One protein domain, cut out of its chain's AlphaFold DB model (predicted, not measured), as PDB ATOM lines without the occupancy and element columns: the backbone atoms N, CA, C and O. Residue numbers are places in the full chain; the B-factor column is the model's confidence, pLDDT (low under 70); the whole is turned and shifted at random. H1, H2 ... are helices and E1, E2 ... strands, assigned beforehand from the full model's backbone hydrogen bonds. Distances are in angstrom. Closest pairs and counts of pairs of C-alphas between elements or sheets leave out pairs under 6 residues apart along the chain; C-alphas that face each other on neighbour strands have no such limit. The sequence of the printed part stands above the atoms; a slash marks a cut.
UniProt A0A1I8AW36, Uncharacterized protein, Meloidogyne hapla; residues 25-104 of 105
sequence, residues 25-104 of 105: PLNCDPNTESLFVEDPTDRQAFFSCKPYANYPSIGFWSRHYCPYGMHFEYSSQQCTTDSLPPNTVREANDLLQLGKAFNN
ATOM      1  N   PRO A  25       3.041  33.142 -14.291       54.28
ATOM      2  CA  PRO A  25       4.234  32.300 -14.507       54.28
ATOM      3  C   PRO A  25       5.320  32.405 -13.429       54.28
ATOM      4  O   PRO A  25       6.327  31.708 -13.511       54.28
ATOM      5  N   LEU A  26       5.166  33.298 -12.455       59.81
ATOM      6  CA  LEU A  26       6.194  33.602 -11.468       59.81
ATOM      7  C   LEU A  26       5.929  32.966 -10.107       59.81
ATOM      8  O   LEU A  26       6.894  32.670  -9.408       59.81
ATOM      9  N   ASN A  27       4.665  32.721  -9.751       73.31
ATOM     10  CA  ASN A  27       4.313  32.271  -8.412       73.31
ATOM     11  C   ASN A  27       3.686  30.875  -8.462       73.31
ATOM     12  O   ASN A  27       2.762  30.634  -9.234       73.31
ATOM     13  N   CYS A  28       4.189  29.988  -7.614       80.31
ATOM     14  CA  CYS A  28       3.681  28.637  -7.388       80.31
ATOM     15  C   CYS A  28       3.382  28.453  -5.895       80.31
ATOM     16  O   CYS A  28       3.935  29.189  -5.070       80.31
ATOM     17  N   ASP A  29       2.508  27.513  -5.533       79.44
ATOM     18  CA  ASP A  29       2.246  27.202  -4.119       79.44
ATOM     19  C   ASP A  29       3.084  25.986  -3.698       79.44
ATOM     20  O   ASP A  29       2.736  24.846  -4.024       79.44
ATOM     21  N   PRO A  30       4.174  26.184  -2.936       73.56
ATOM     22  CA  PRO A  30       5.080  25.101  -2.568       73.56
ATOM     23  C   PRO A  30       4.444  24.089  -1.598       73.56
ATOM     24  O   PRO A  30       5.025  23.028  -1.378       73.56
ATOM     25  N   ASN A  31       3.276  24.387  -1.013       70.06
ATOM     26  CA  ASN A  31       2.592  23.509  -0.058       70.06
ATOM     27  C   ASN A  31       1.612  22.544  -0.736       70.06
ATOM     28  O   ASN A  31       1.304  21.493  -0.176       70.06
ATOM     29  N   THR A  32       1.133  22.882  -1.933       64.19
ATOM     30  CA  THR A  32       0.232  22.032  -2.727       64.19
ATOM     31  C   THR A  32       0.918  21.440  -3.956       64.19
ATOM     32  O   THR A  32       0.515  20.378  -4.425       64.19
ATOM     33  N   GLU A  33       1.983  22.073  -4.455       61.09
ATOM     34  CA  GLU A  33       2.680  21.690  -5.684       61.09
ATOM     35  C   GLU A  33       4.040  21.050  -5.366       61.09
ATOM     36  O   GLU A  33       5.106  21.582  -5.665       61.09
ATOM     37  N   SER A  34       4.012  19.854  -4.770       58.62
ATOM     38  CA  SER A  34       5.202  18.981  -4.670       58.62
ATOM     39  C   SER A  34       5.537  18.260  -5.989       58.62
ATOM     40  O   SER A  34       6.340  17.331  -5.999       58.62
ATOM     41  N   LEU A  35       4.898  18.653  -7.093       69.94
ATOM     42  CA  LEU A  35       4.979  17.995  -8.392       69.94
ATOM     43  C   LEU A  35       5.857  18.819  -9.334       69.94
ATOM     44  O   LEU A  35       5.663  20.023  -9.495       69.94
ATOM     45  N   PHE A  36       6.823  18.159  -9.965       86.94
ATOM     46  CA  PHE A  36       7.535  18.714 -11.106       86.94
ATOM     47  C   PHE A  36       6.573  18.788 -12.295       86.94
ATOM     48  O   PHE A  36       5.765  17.877 -12.505       86.94
ATOM     49  N   VAL A  37       6.658  19.862 -13.078       88.38
ATOM     50  CA  VAL A  37       5.800  20.073 -14.254       88.38
ATOM     51  C   VAL A  37       6.634  20.132 -15.525       88.38
ATOM     52  O   VAL A  37       7.759  20.634 -15.519       88.38
ATOM     53  N   GLU A  38       6.085  19.603 -16.614       88.44
ATOM     54  CA  GLU A  38       6.718  19.635 -17.933       88.44
ATOM     55  C   GLU A  38       6.871  21.072 -18.434       88.44
ATOM     56  O   GLU A  38       5.993  21.918 -18.240       88.44
ATOM     57  N   ASP A  39       7.988  21.351 -19.102       87.81
ATOM     58  CA  ASP A  39       8.152  22.607 -19.815       87.81
ATOM     59  C   ASP A  39       7.438  22.532 -21.180       87.81
ATOM     60  O   ASP A  39       7.781  21.690 -22.017       87.81
ATOM     61  N   PRO A  40       6.461  23.420 -21.458       85.12
ATOM     62  CA  PRO A  40       5.702  23.389 -22.707       85.12
ATOM     63  C   PRO A  40       6.534  23.772 -23.942       85.12
ATOM     64  O   PRO A  40       6.092  23.556 -25.070       85.12
ATOM     65  N   THR A  41       7.710  24.371 -23.750       88.62
ATOM     66  CA  THR A  41       8.599  24.839 -24.822       88.62
ATOM     67  C   THR A  41       9.742  23.876 -25.125       88.62
ATOM     68  O   THR A  41      10.241  23.871 -26.249       88.62
ATOM     69  N   ASP A  42      10.149  23.057 -24.155       86.75
ATOM     70  CA  ASP A  42      11.310  22.178 -24.271       86.75
ATOM     71  C   ASP A  42      11.109  20.891 -23.468       86.75
ATOM     72  O   ASP A  42      11.115  20.903 -22.242       86.75
ATOM     73  N   ARG A  43      11.006  19.751 -24.153       85.44
ATOM     74  CA  ARG A  43      10.803  18.444 -23.505       85.44
ATOM     75  C   ARG A  43      11.998  17.978 -22.670       85.44
ATOM     76  O   ARG A  43      11.847  17.085 -21.840       85.44
ATOM     77  N   GLN A  44      13.183  18.549 -22.886       90.44
ATOM     78  CA  GLN A  44      14.348  18.291 -22.043       90.44
ATOM     79  C   GLN A  44      14.283  19.078 -20.729       90.44
ATOM     80  O   GLN A  44      15.037  18.778 -19.806       90.44
ATOM     81  N   ALA A  45      13.402  20.069 -20.617       90.94
ATOM     82  CA  ALA A  45      13.275  20.895 -19.432       90.94
ATOM     83  C   ALA A  45      12.011  20.570 -18.624       90.94
ATOM     84  O   ALA A  45      11.013  20.051 -19.120       90.94
ATOM     85  N   PHE A  46      12.071  20.894 -17.339       91.94
ATOM     86  CA  PHE A  46      10.951  20.803 -16.411       91.94
ATOM     87  C   PHE A  46      11.054  21.911 -15.367       91.94
ATOM     88  O   PHE A  46      12.128  22.470 -15.135       91.94
ATOM     89  N   PHE A  47       9.946  22.233 -14.715       90.81
ATOM     90  CA  PHE A  47       9.918  23.214 -13.640       90.81
ATOM     91  C   PHE A  47       9.721  22.544 -12.285       90.81
ATOM     92  O   PHE A  47       8.998  21.558 -12.147       90.81
ATOM     93  N   SER A  48      10.371  23.104 -11.265       88.62
ATOM     94  CA  SER A  48      10.120  22.772  -9.866       88.62
ATOM     95  C   SER A  48       9.691  24.014  -9.098       88.62
ATOM     96  O   SER A  48      10.240  25.097  -9.315       88.62
ATOM     97  N   CYS A  49       8.714  23.863  -8.206       86.69
ATOM     98  CA  CYS A  49       8.323  24.934  -7.303       86.69
ATOM     99  C   CYS A  49       9.273  24.967  -6.100       86.69
ATOM    100  O   CYS A  49       9.489  23.947  -5.437       86.69
ATOM    101  N   LYS A  50       9.870  26.128  -5.810       83.88
ATOM    102  CA  LYS A  50      10.744  26.318  -4.644       83.88
ATOM    103  C   LYS A  50      10.195  27.405  -3.726       83.88
ATOM    104  O   LYS A  50       9.904  28.492  -4.221       83.88
ATOM    105  N   PRO A  51      10.094  27.157  -2.407       82.25
ATOM    106  CA  PRO A  51       9.671  28.184  -1.466       82.25
ATOM    107  C   PRO A  51      10.709  29.306  -1.397       82.25
ATOM    108  O   PRO A  51      11.919  29.070  -1.453       82.25
ATOM    109  N   TYR A  52      10.237  30.533  -1.213       80.38
ATOM    110  CA  TYR A  52      11.098  31.654  -0.877       80.38
ATOM    111  C   TYR A  52      11.566  31.524   0.570       80.38
ATOM    112  O   TYR A  52      10.752  31.317   1.467       80.38
ATOM    113  N   ALA A  53      12.870  31.686   0.807       77.50
ATOM    114  CA  ALA A  53      13.528  31.338   2.072       77.50
ATOM    115  C   ALA A  53      12.794  31.819   3.341       77.50
ATOM    116  O   ALA A  53      12.706  31.076   4.314       77.50
ATOM    117  N   ASN A  54      12.241  33.035   3.318       79.50
ATOM    118  CA  ASN A  54      11.562  33.641   4.470       79.50
ATOM    119  C   ASN A  54      10.026  33.661   4.358       79.50
ATOM    120  O   ASN A  54       9.357  34.132   5.273       79.50
ATOM    121  N   TYR A  55       9.466  33.179   3.248       76.44
ATOM    122  CA  TYR A  55       8.030  33.188   2.975       76.44
ATOM    123  C   TYR A  55       7.619  31.839   2.365       76.44
ATOM    124  O   TYR A  55       7.533  31.721   1.146       76.44
ATOM    125  N   PRO A  56       7.349  30.810   3.191       71.62
ATOM    126  CA  PRO A  56       7.008  29.469   2.709       71.62
ATOM    127  C   PRO A  56       5.646  29.405   2.004       71.62
ATOM    128  O   PRO A  56       5.327  28.404   1.380       71.62
ATOM    129  N   SER A  57       4.833  30.458   2.089       73.88
ATOM    130  CA  SER A  57       3.591  30.612   1.326       73.88
ATOM    131  C   SER A  57       3.805  31.174  -0.083       73.88
ATOM    132  O   SER A  57       2.846  31.297  -0.838       73.88
ATOM    133  N   ILE A  58       5.038  31.551  -0.436       78.44
ATOM    134  CA  ILE A  58       5.389  32.110  -1.741       78.44
ATOM    135  C   ILE A  58       6.419  31.185  -2.378       78.44
ATOM    136  O   ILE A  58       7.544  31.071  -1.890       78.44
ATOM    137  N   GLY A  59       6.036  30.518  -3.462       82.38
ATOM    138  CA  GLY A  59       6.937  29.714  -4.272       82.38
ATOM    139  C   GLY A  59       7.271  30.386  -5.597       82.38
ATOM    140  O   GLY A  59       6.479  31.166  -6.120       82.38
ATOM    141  N   PHE A  60       8.431  30.043  -6.148       84.44
ATOM    142  CA  PHE A  60       8.854  30.439  -7.488       84.44
ATOM    143  C   PHE A  60       9.164  29.213  -8.340       84.44
ATOM    144  O   PHE A  60       9.767  28.246  -7.860       84.44
ATOM    145  N   TRP A  61       8.791  29.276  -9.618       85.06
ATOM    146  CA  TRP A  61       9.161  28.258 -10.592       85.06
ATOM    147  C   TRP A  61      10.641  28.380 -10.952       85.06
ATOM    148  O   TRP A  61      11.107  29.413 -11.432       85.06
ATOM    149  N   SER A  62      11.381  27.296 -10.751       87.19
ATOM    150  CA  SER A  62      12.761  27.150 -11.199       87.19
ATOM    151  C   SER A  62      12.808  26.156 -12.350       87.19
ATOM    152  O   SER A  62      12.338  25.026 -12.212       87.19
ATOM    153  N   ARG A  63      13.382  26.572 -13.481       91.12
ATOM    154  CA  ARG A  63      13.577  25.716 -14.657       91.12
ATOM    155  C   ARG A  63      14.800  24.824 -14.460       91.12
ATOM    156  O   ARG A  63      15.866  25.303 -14.075       91.12
ATOM    157  N   HIS A  64      14.656  23.546 -14.767       92.62
ATOM    158  CA  HIS A  64      15.700  22.533 -14.713       92.62
ATOM    159  C   HIS A  64      15.777  21.802 -16.047       92.62
ATOM    160  O   HIS A  64      14.790  21.731 -16.772       92.62
ATOM    161  N   TYR A  65      16.950  21.254 -16.349       94.75
ATOM    162  CA  TYR A  65      17.174  20.455 -17.548       94.75
ATOM    163  C   TYR A  65      17.491  19.021 -17.156       94.75
ATOM    164  O   TYR A  65      18.273  18.769 -16.234       94.75
ATOM    165  N   CYS A  66      16.895  18.088 -17.882       93.06
ATOM    166  CA  CYS A  66      17.277  16.695 -17.867       93.06
ATOM    167  C   CYS A  66      18.684  16.505 -18.451       93.06
ATOM    168  O   CYS A  66      19.162  17.340 -19.228       93.06
ATOM    169  N   PRO A  67      19.362  15.395 -18.108       94.31
ATOM    170  CA  PRO A  67      20.611  15.018 -18.755       94.31
ATOM    171  C   PRO A  67      20.472  14.920 -20.282       94.31
ATOM    172  O   PRO A  67      19.383  14.733 -20.830       94.31
ATOM    173  N   TYR A  68      21.600  15.029 -20.983       89.12
ATOM    174  CA  TYR A  68      21.623  15.002 -22.443       89.12
ATOM    175  C   TYR A  68      21.001  13.711 -23.004       89.12
ATOM    176  O   TYR A  68      21.346  12.615 -22.567       89.12
ATOM    177  N   GLY A  69      20.099  13.844 -23.984       85.94
ATOM    178  CA  GLY A  69      19.388  12.715 -24.601       85.94
ATOM    179  C   GLY A  69      18.213  12.162 -23.787       85.94
ATOM    180  O   GLY A  69      17.662  11.126 -24.152       85.94
ATOM    181  N   MET A  70      17.834  12.830 -22.695       93.31
ATOM    182  CA  MET A  70      16.666  12.495 -21.880       93.31
ATOM    183  C   MET A  70      15.597  13.588 -21.984       93.31
ATOM    184  O   MET A  70      15.913  14.749 -22.258       93.31
ATOM    185  N   HIS A  71      14.348  13.221 -21.721       91.62
ATOM    186  CA  HIS A  71      13.211  14.129 -21.594       91.62
ATOM    187  C   HIS A  71      12.529  13.924 -20.239       91.62
ATOM    188  O   HIS A  71      12.660  12.864 -19.630       91.62
ATOM    189  N   PHE A  72      11.841  14.943 -19.731       91.88
ATOM    190  CA  PHE A  72      11.087  14.803 -18.489       91.88
ATOM    191  C   PHE A  72       9.752  14.104 -18.765       91.88
ATOM    192  O   PHE A  72       9.034  14.494 -19.682       91.88
ATOM    193  N   GLU A  73       9.425  13.081 -17.976       91.06
ATOM    194  CA  GLU A  73       8.154  12.366 -18.054       91.06
ATOM    195  C   GLU A  73       7.315  12.668 -16.803       91.06
ATOM    196  O   GLU A  73       7.640  12.236 -15.692       91.06
ATOM    197  N   TYR A  74       6.201  13.392 -16.974       86.31
ATOM    198  CA  TYR A  74       5.343  13.790 -15.852       86.31
ATOM    199  C   TYR A  74       4.747  12.603 -15.083       86.31
ATOM    200  O   TYR A  74       4.611  12.669 -13.860       86.31
ATOM    201  N   SER A  75       4.405  11.511 -15.777       87.12
ATOM    202  CA  SER A  75       3.767  10.327 -15.180       87.12
ATOM    203  C   SER A  75       4.663   9.631 -14.152       87.12
ATOM    204  O   SER A  75       4.174   9.140 -13.135       87.12
ATOM    205  N   SER A  76       5.972   9.617 -14.404       87.62
ATOM    206  CA  SER A  76       6.975   8.980 -13.558       87.62
ATOM    207  C   SER A  76       7.771   9.981 -12.711       87.62
ATOM    208  O   SER A  76       8.532   9.565 -11.838       87.62
ATOM    209  N   GLN A  77       7.553  11.289 -12.914       89.56
ATOM    210  CA  GLN A  77       8.218  12.394 -12.211       89.56
ATOM    211  C   GLN A  77       9.753  12.330 -12.314       89.56
ATOM    212  O   GLN A  77      10.473  12.660 -11.369       89.56
ATOM    213  N   GLN A  78      10.269  11.901 -13.467       91.25
ATOM    214  CA  GLN A  78      11.700  11.687 -13.685       91.25
ATOM    215  C   GLN A  78      12.106  11.961 -15.134       91.25
ATOM    216  O   GLN A  78      11.290  11.951 -16.052       91.25
ATOM    217  N   CYS A  79      13.400  12.199 -15.334       91.88
ATOM    218  CA  CYS A  79      13.985  12.241 -16.666       91.88
ATOM    219  C   CYS A  79      14.145  10.813 -17.191       91.88
ATOM    220  O   CYS A  79      14.778   9.983 -16.536       91.88
ATOM    221  N   THR A  80      13.616  10.538 -18.376       91.25
ATOM    222  CA  THR A  80      13.683   9.236 -19.037       91.25
ATOM    223  C   THR A  80      14.336   9.379 -20.407       91.25
ATOM    224  O   THR A  80      14.401  10.460 -20.993       91.25
ATOM    225  N   THR A  81      14.908   8.290 -20.909       88.81
ATOM    226  CA  THR A  81      15.274   8.212 -22.323       88.81
ATOM    227  C   THR A  81      14.048   7.780 -23.112       88.81
ATOM    228  O   THR A  81      13.225   7.012 -22.609       88.81
ATOM    229  N   ASP A  82      13.956   8.203 -24.373       75.75
ATOM    230  CA  ASP A  82      13.065   7.549 -25.327       75.75
ATOM    231  C   ASP A  82      13.524   6.093 -25.458       75.75
ATOM    232  O   ASP A  82      14.443   5.764 -26.213       75.75
ATOM    233  N   SER A  83      12.953   5.206 -24.644       63.09
ATOM    234  CA  SER A  83      13.161   3.778 -24.816       63.09
ATOM    235  C   SER A  83      12.622   3.433 -26.200       63.09
ATOM    236  O   SER A  83      11.418   3.492 -26.449       63.09
ATOM    237  N   LEU A  84      13.533   3.160 -27.140       56.50
ATOM    238  CA  LEU A  84      13.160   2.665 -28.457       56.50
ATOM    239  C   LEU A  84      12.205   1.490 -28.235       56.50
ATOM    240  O   LEU A  84      12.555   0.584 -27.466       56.50
ATOM    241  N   PRO A  85      11.017   1.478 -28.866       56.19
ATOM    242  CA  PRO A  85      10.111   0.359 -28.714       56.19
ATOM    243  C   PRO A  85      10.869  -0.943 -29.025       56.19
ATOM    244  O   PRO A  85      11.733  -0.965 -29.912       56.19
ATOM    245  N   PRO A  86      10.605  -2.043 -28.303       55.28
ATOM    246  CA  PRO A  86      11.378  -3.285 -28.431       55.28
ATOM    247  C   PRO A  86      11.444  -3.814 -29.878       55.28
ATOM    248  O   PRO A  86      12.398  -4.483 -30.271       55.28
ATOM    249  N   ASN A  87      10.458  -3.456 -30.698       58.75
ATOM    250  CA  ASN A  87      10.368  -3.715 -32.132       58.75
ATOM    251  C   ASN A  87      11.498  -3.042 -32.934       58.75
ATOM    252  O   ASN A  87      12.093  -3.701 -33.779       58.75
ATOM    253  N   THR A  88      11.862  -1.795 -32.624       58.69
ATOM    254  CA  THR A  88      12.983  -1.093 -33.275       58.69
ATOM    255  C   THR A  88      14.344  -1.683 -32.908       58.69
ATOM    256  O   THR A  88      15.250  -1.705 -33.737       58.69
ATOM    257  N   VAL A  89      14.504  -2.216 -31.689       59.97
ATOM    258  CA  VAL A  89      15.745  -2.903 -31.279       59.97
ATOM    259  C   VAL A  89      15.892  -4.242 -32.007       59.97
ATOM    260  O   VAL A  89      16.996  -4.607 -32.411       59.97
ATOM    261  N   ARG A  90      14.781  -4.962 -32.220       60.19
ATOM    262  CA  ARG A  90      14.768  -6.202 -33.009       60.19
ATOM    263  C   ARG A  90      15.118  -5.935 -34.473       60.19
ATOM    264  O   ARG A  90      16.027  -6.574 -34.985       60.19
ATOM    265  N   GLU A  91      14.495  -4.935 -35.096       57.72
ATOM    266  CA  GLU A  91      14.789  -4.544 -36.483       57.72
ATOM    267  C   GLU A  91      16.237  -4.063 -36.667       57.72
ATOM    268  O   GLU A  91      16.890  -4.432 -37.642       57.72
ATOM    269  N   ALA A  92      16.789  -3.307 -35.711       61.12
ATOM    270  CA  ALA A  92      18.191  -2.896 -35.748       61.12
ATOM    271  C   ALA A  92      19.158  -4.089 -35.637       61.12
ATOM    272  O   ALA A  92      20.174  -4.127 -36.334       61.12
ATOM    273  N   ASN A  93      18.840  -5.084 -34.802       65.31
ATOM    274  CA  ASN A  93      19.632  -6.311 -34.705       65.31
ATOM    275  C   ASN A  93      19.528  -7.171 -35.970       65.31
ATOM    276  O   ASN A  93      20.547  -7.695 -36.420       65.31
ATOM    277  N   ASP A  94      18.343  -7.277 -36.573       66.75
ATOM    278  CA  ASP A  94      18.131  -8.027 -37.816       66.75
ATOM    279  C   ASP A  94      18.913  -7.394 -38.982       66.75
ATOM    280  O   ASP A  94      19.604  -8.089 -39.730       66.75
ATOM    281  N   LEU A  95      18.916  -6.059 -39.085       64.88
ATOM    282  CA  LEU A  95      19.723  -5.327 -40.068       64.88
ATOM    283  C   LEU A  95      21.234  -5.455 -39.811       64.88
ATOM    284  O   LEU A  95      22.013  -5.583 -40.757       64.88
ATOM    285  N   LEU A  96      21.665  -5.479 -38.545       66.75
ATOM    286  CA  LEU A  96      23.070  -5.688 -38.189       66.75
ATOM    287  C   LEU A  96      23.542  -7.110 -38.535       66.75
ATOM    288  O   LEU A  96      24.688  -7.291 -38.951       66.75
ATOM    289  N   GLN A  97      22.681  -8.122 -38.391       67.19
ATOM    290  CA  GLN A  97      22.996  -9.490 -38.811       67.19
ATOM    291  C   GLN A  97      23.045  -9.631 -40.335       67.19
ATOM    292  O   GLN A  97      23.967 -10.267 -40.850       67.19
ATOM    293  N   LEU A  98      22.137  -8.973 -41.062       60.44
ATOM    294  CA  LEU A  98      22.191  -8.905 -42.525       60.44
ATOM    295  C   LEU A  98      23.491  -8.242 -43.003       60.44
ATOM    296  O   LEU A  98      24.183  -8.797 -43.852       60.44
ATOM    297  N   GLY A  99      23.903  -7.123 -42.400       59.31
ATOM    298  CA  GLY A  99      25.168  -6.455 -42.735       59.31
ATOM    299  C   GLY A  99      26.419  -7.313 -42.496       59.31
ATOM    300  O   GLY A  99      27.402  -7.196 -43.230       59.31
ATOM    301  N   LYS A 100      26.393  -8.220 -41.511       63.84
ATOM    302  CA  LYS A 100      27.473  -9.198 -41.286       63.84
ATOM    303  C   LYS A 100      27.455 -10.336 -42.309       63.84
ATOM    304  O   LYS A 100      28.520 -10.815 -42.680       63.84
ATOM    305  N   ALA A 101      26.278 -10.738 -42.790       59.25
ATOM    306  CA  ALA A 101      26.145 -11.766 -43.821       59.25
ATOM    307  C   ALA A 101      26.681 -11.304 -45.190       59.25
ATOM    308  O   ALA A 101      27.251 -12.109 -45.921       59.25
ATOM    309  N   PHE A 102      26.562 -10.012 -45.518       58.41
ATOM    310  CA  PHE A 102      27.063  -9.461 -46.784       58.41
ATOM    311  C   PHE A 102      28.574  -9.164 -46.810       58.41
ATOM    312  O   PHE A 102      29.130  -9.036 -47.892       58.41
ATOM    313  N   ASN A 103      29.255  -9.091 -45.659       53.62
ATOM    314  CA  ASN A 103      30.709  -8.843 -45.585       53.62
ATOM    315  C   ASN A 103      31.575 -10.119 -45.680       53.62
ATOM    316  O   ASN A 103      32.788 -10.045 -45.509       53.62
ATOM    317  N   ASN A 104      30.965 -11.284 -45.925       52.91
ATOM    318  CA  ASN A 104      31.651 -12.575 -46.067       52.91
ATOM    319  C   ASN A 104      31.656 -13.109 -47.518       52.91
ATOM    320  O   ASN A 104      31.795 -14.317 -47.718       52.91
TER     321      ASN A 104
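What this domain is: This is residues 25 to 104 of the 105 residues of an uncharacterized protein of Meloidogyne hapla (UniProt A0A1I8AW36). A long two-stranded hairpin, E1 and E2, is followed by a small hairpin, E3 and E4, and together with the loop of residues 25 to 44 they make a body from which residues 84 to 104, mostly the helix H1, stick out as an arm. The two hairpins are separate antiparallel sheets, and the arm makes much of the length. The 80 printed residues hold four named strands and then one named helix, in the order E1, E2, E3, E4, H1; the class is mixed, helices and strands. The whole is extended, a rod of 71 by 19 by 18 A with a radius of gyration of the C-alphas of 20.5 A.

How they stand to each other: E1, residues 45 to 52, and E2, residues 55 to 65, form an antiparallel hairpin at 158 degrees, with N 48 and O 62 within hydrogen-bond range at 2.9 A. E2 bends by 78 degrees at residue 58. Residues 27 to 28 pair with residues 59 to 60 of E2, and residues 37 to 38 with residues 46 to 47 of E1, both antiparallel. E3, residues 70 to 73, and E4, residues 78 to 81, form an antiparallel hairpin at 133 degrees, with N 71 and O 80 at 2.9 A, within hydrogen-bond range. The closest C-alphas of E1 and E3, those of Phe 46 and Phe 72, are 6.4 A apart. E2 and E3 are only just apart, at 8.4 A. H1, residues 86 to 102, is apart from E1, E2 and E3; in it every O i to N i+4 pair is within hydrogen-bond range.

Where its parts are: E1 is 21.6 A long from C-alpha 45 at (13.275, 20.895, -19.432), and E2 is 25.8 A long. E3 and E4 have four residues each. H1 is 24.9 A long and ends with C-alpha 102 at (27.063, -9.461, -46.784).

The domain as a whole: The C-alphas of Asn 54 and Asn 104, the two farthest apart, are 71.4 A apart. The printed part has no cut, and its four links between named elements are tight. The mean pLDDT of the printed part is 76.9; residues 25 to 26, 32 to 35 and 83 to 104 are under 70.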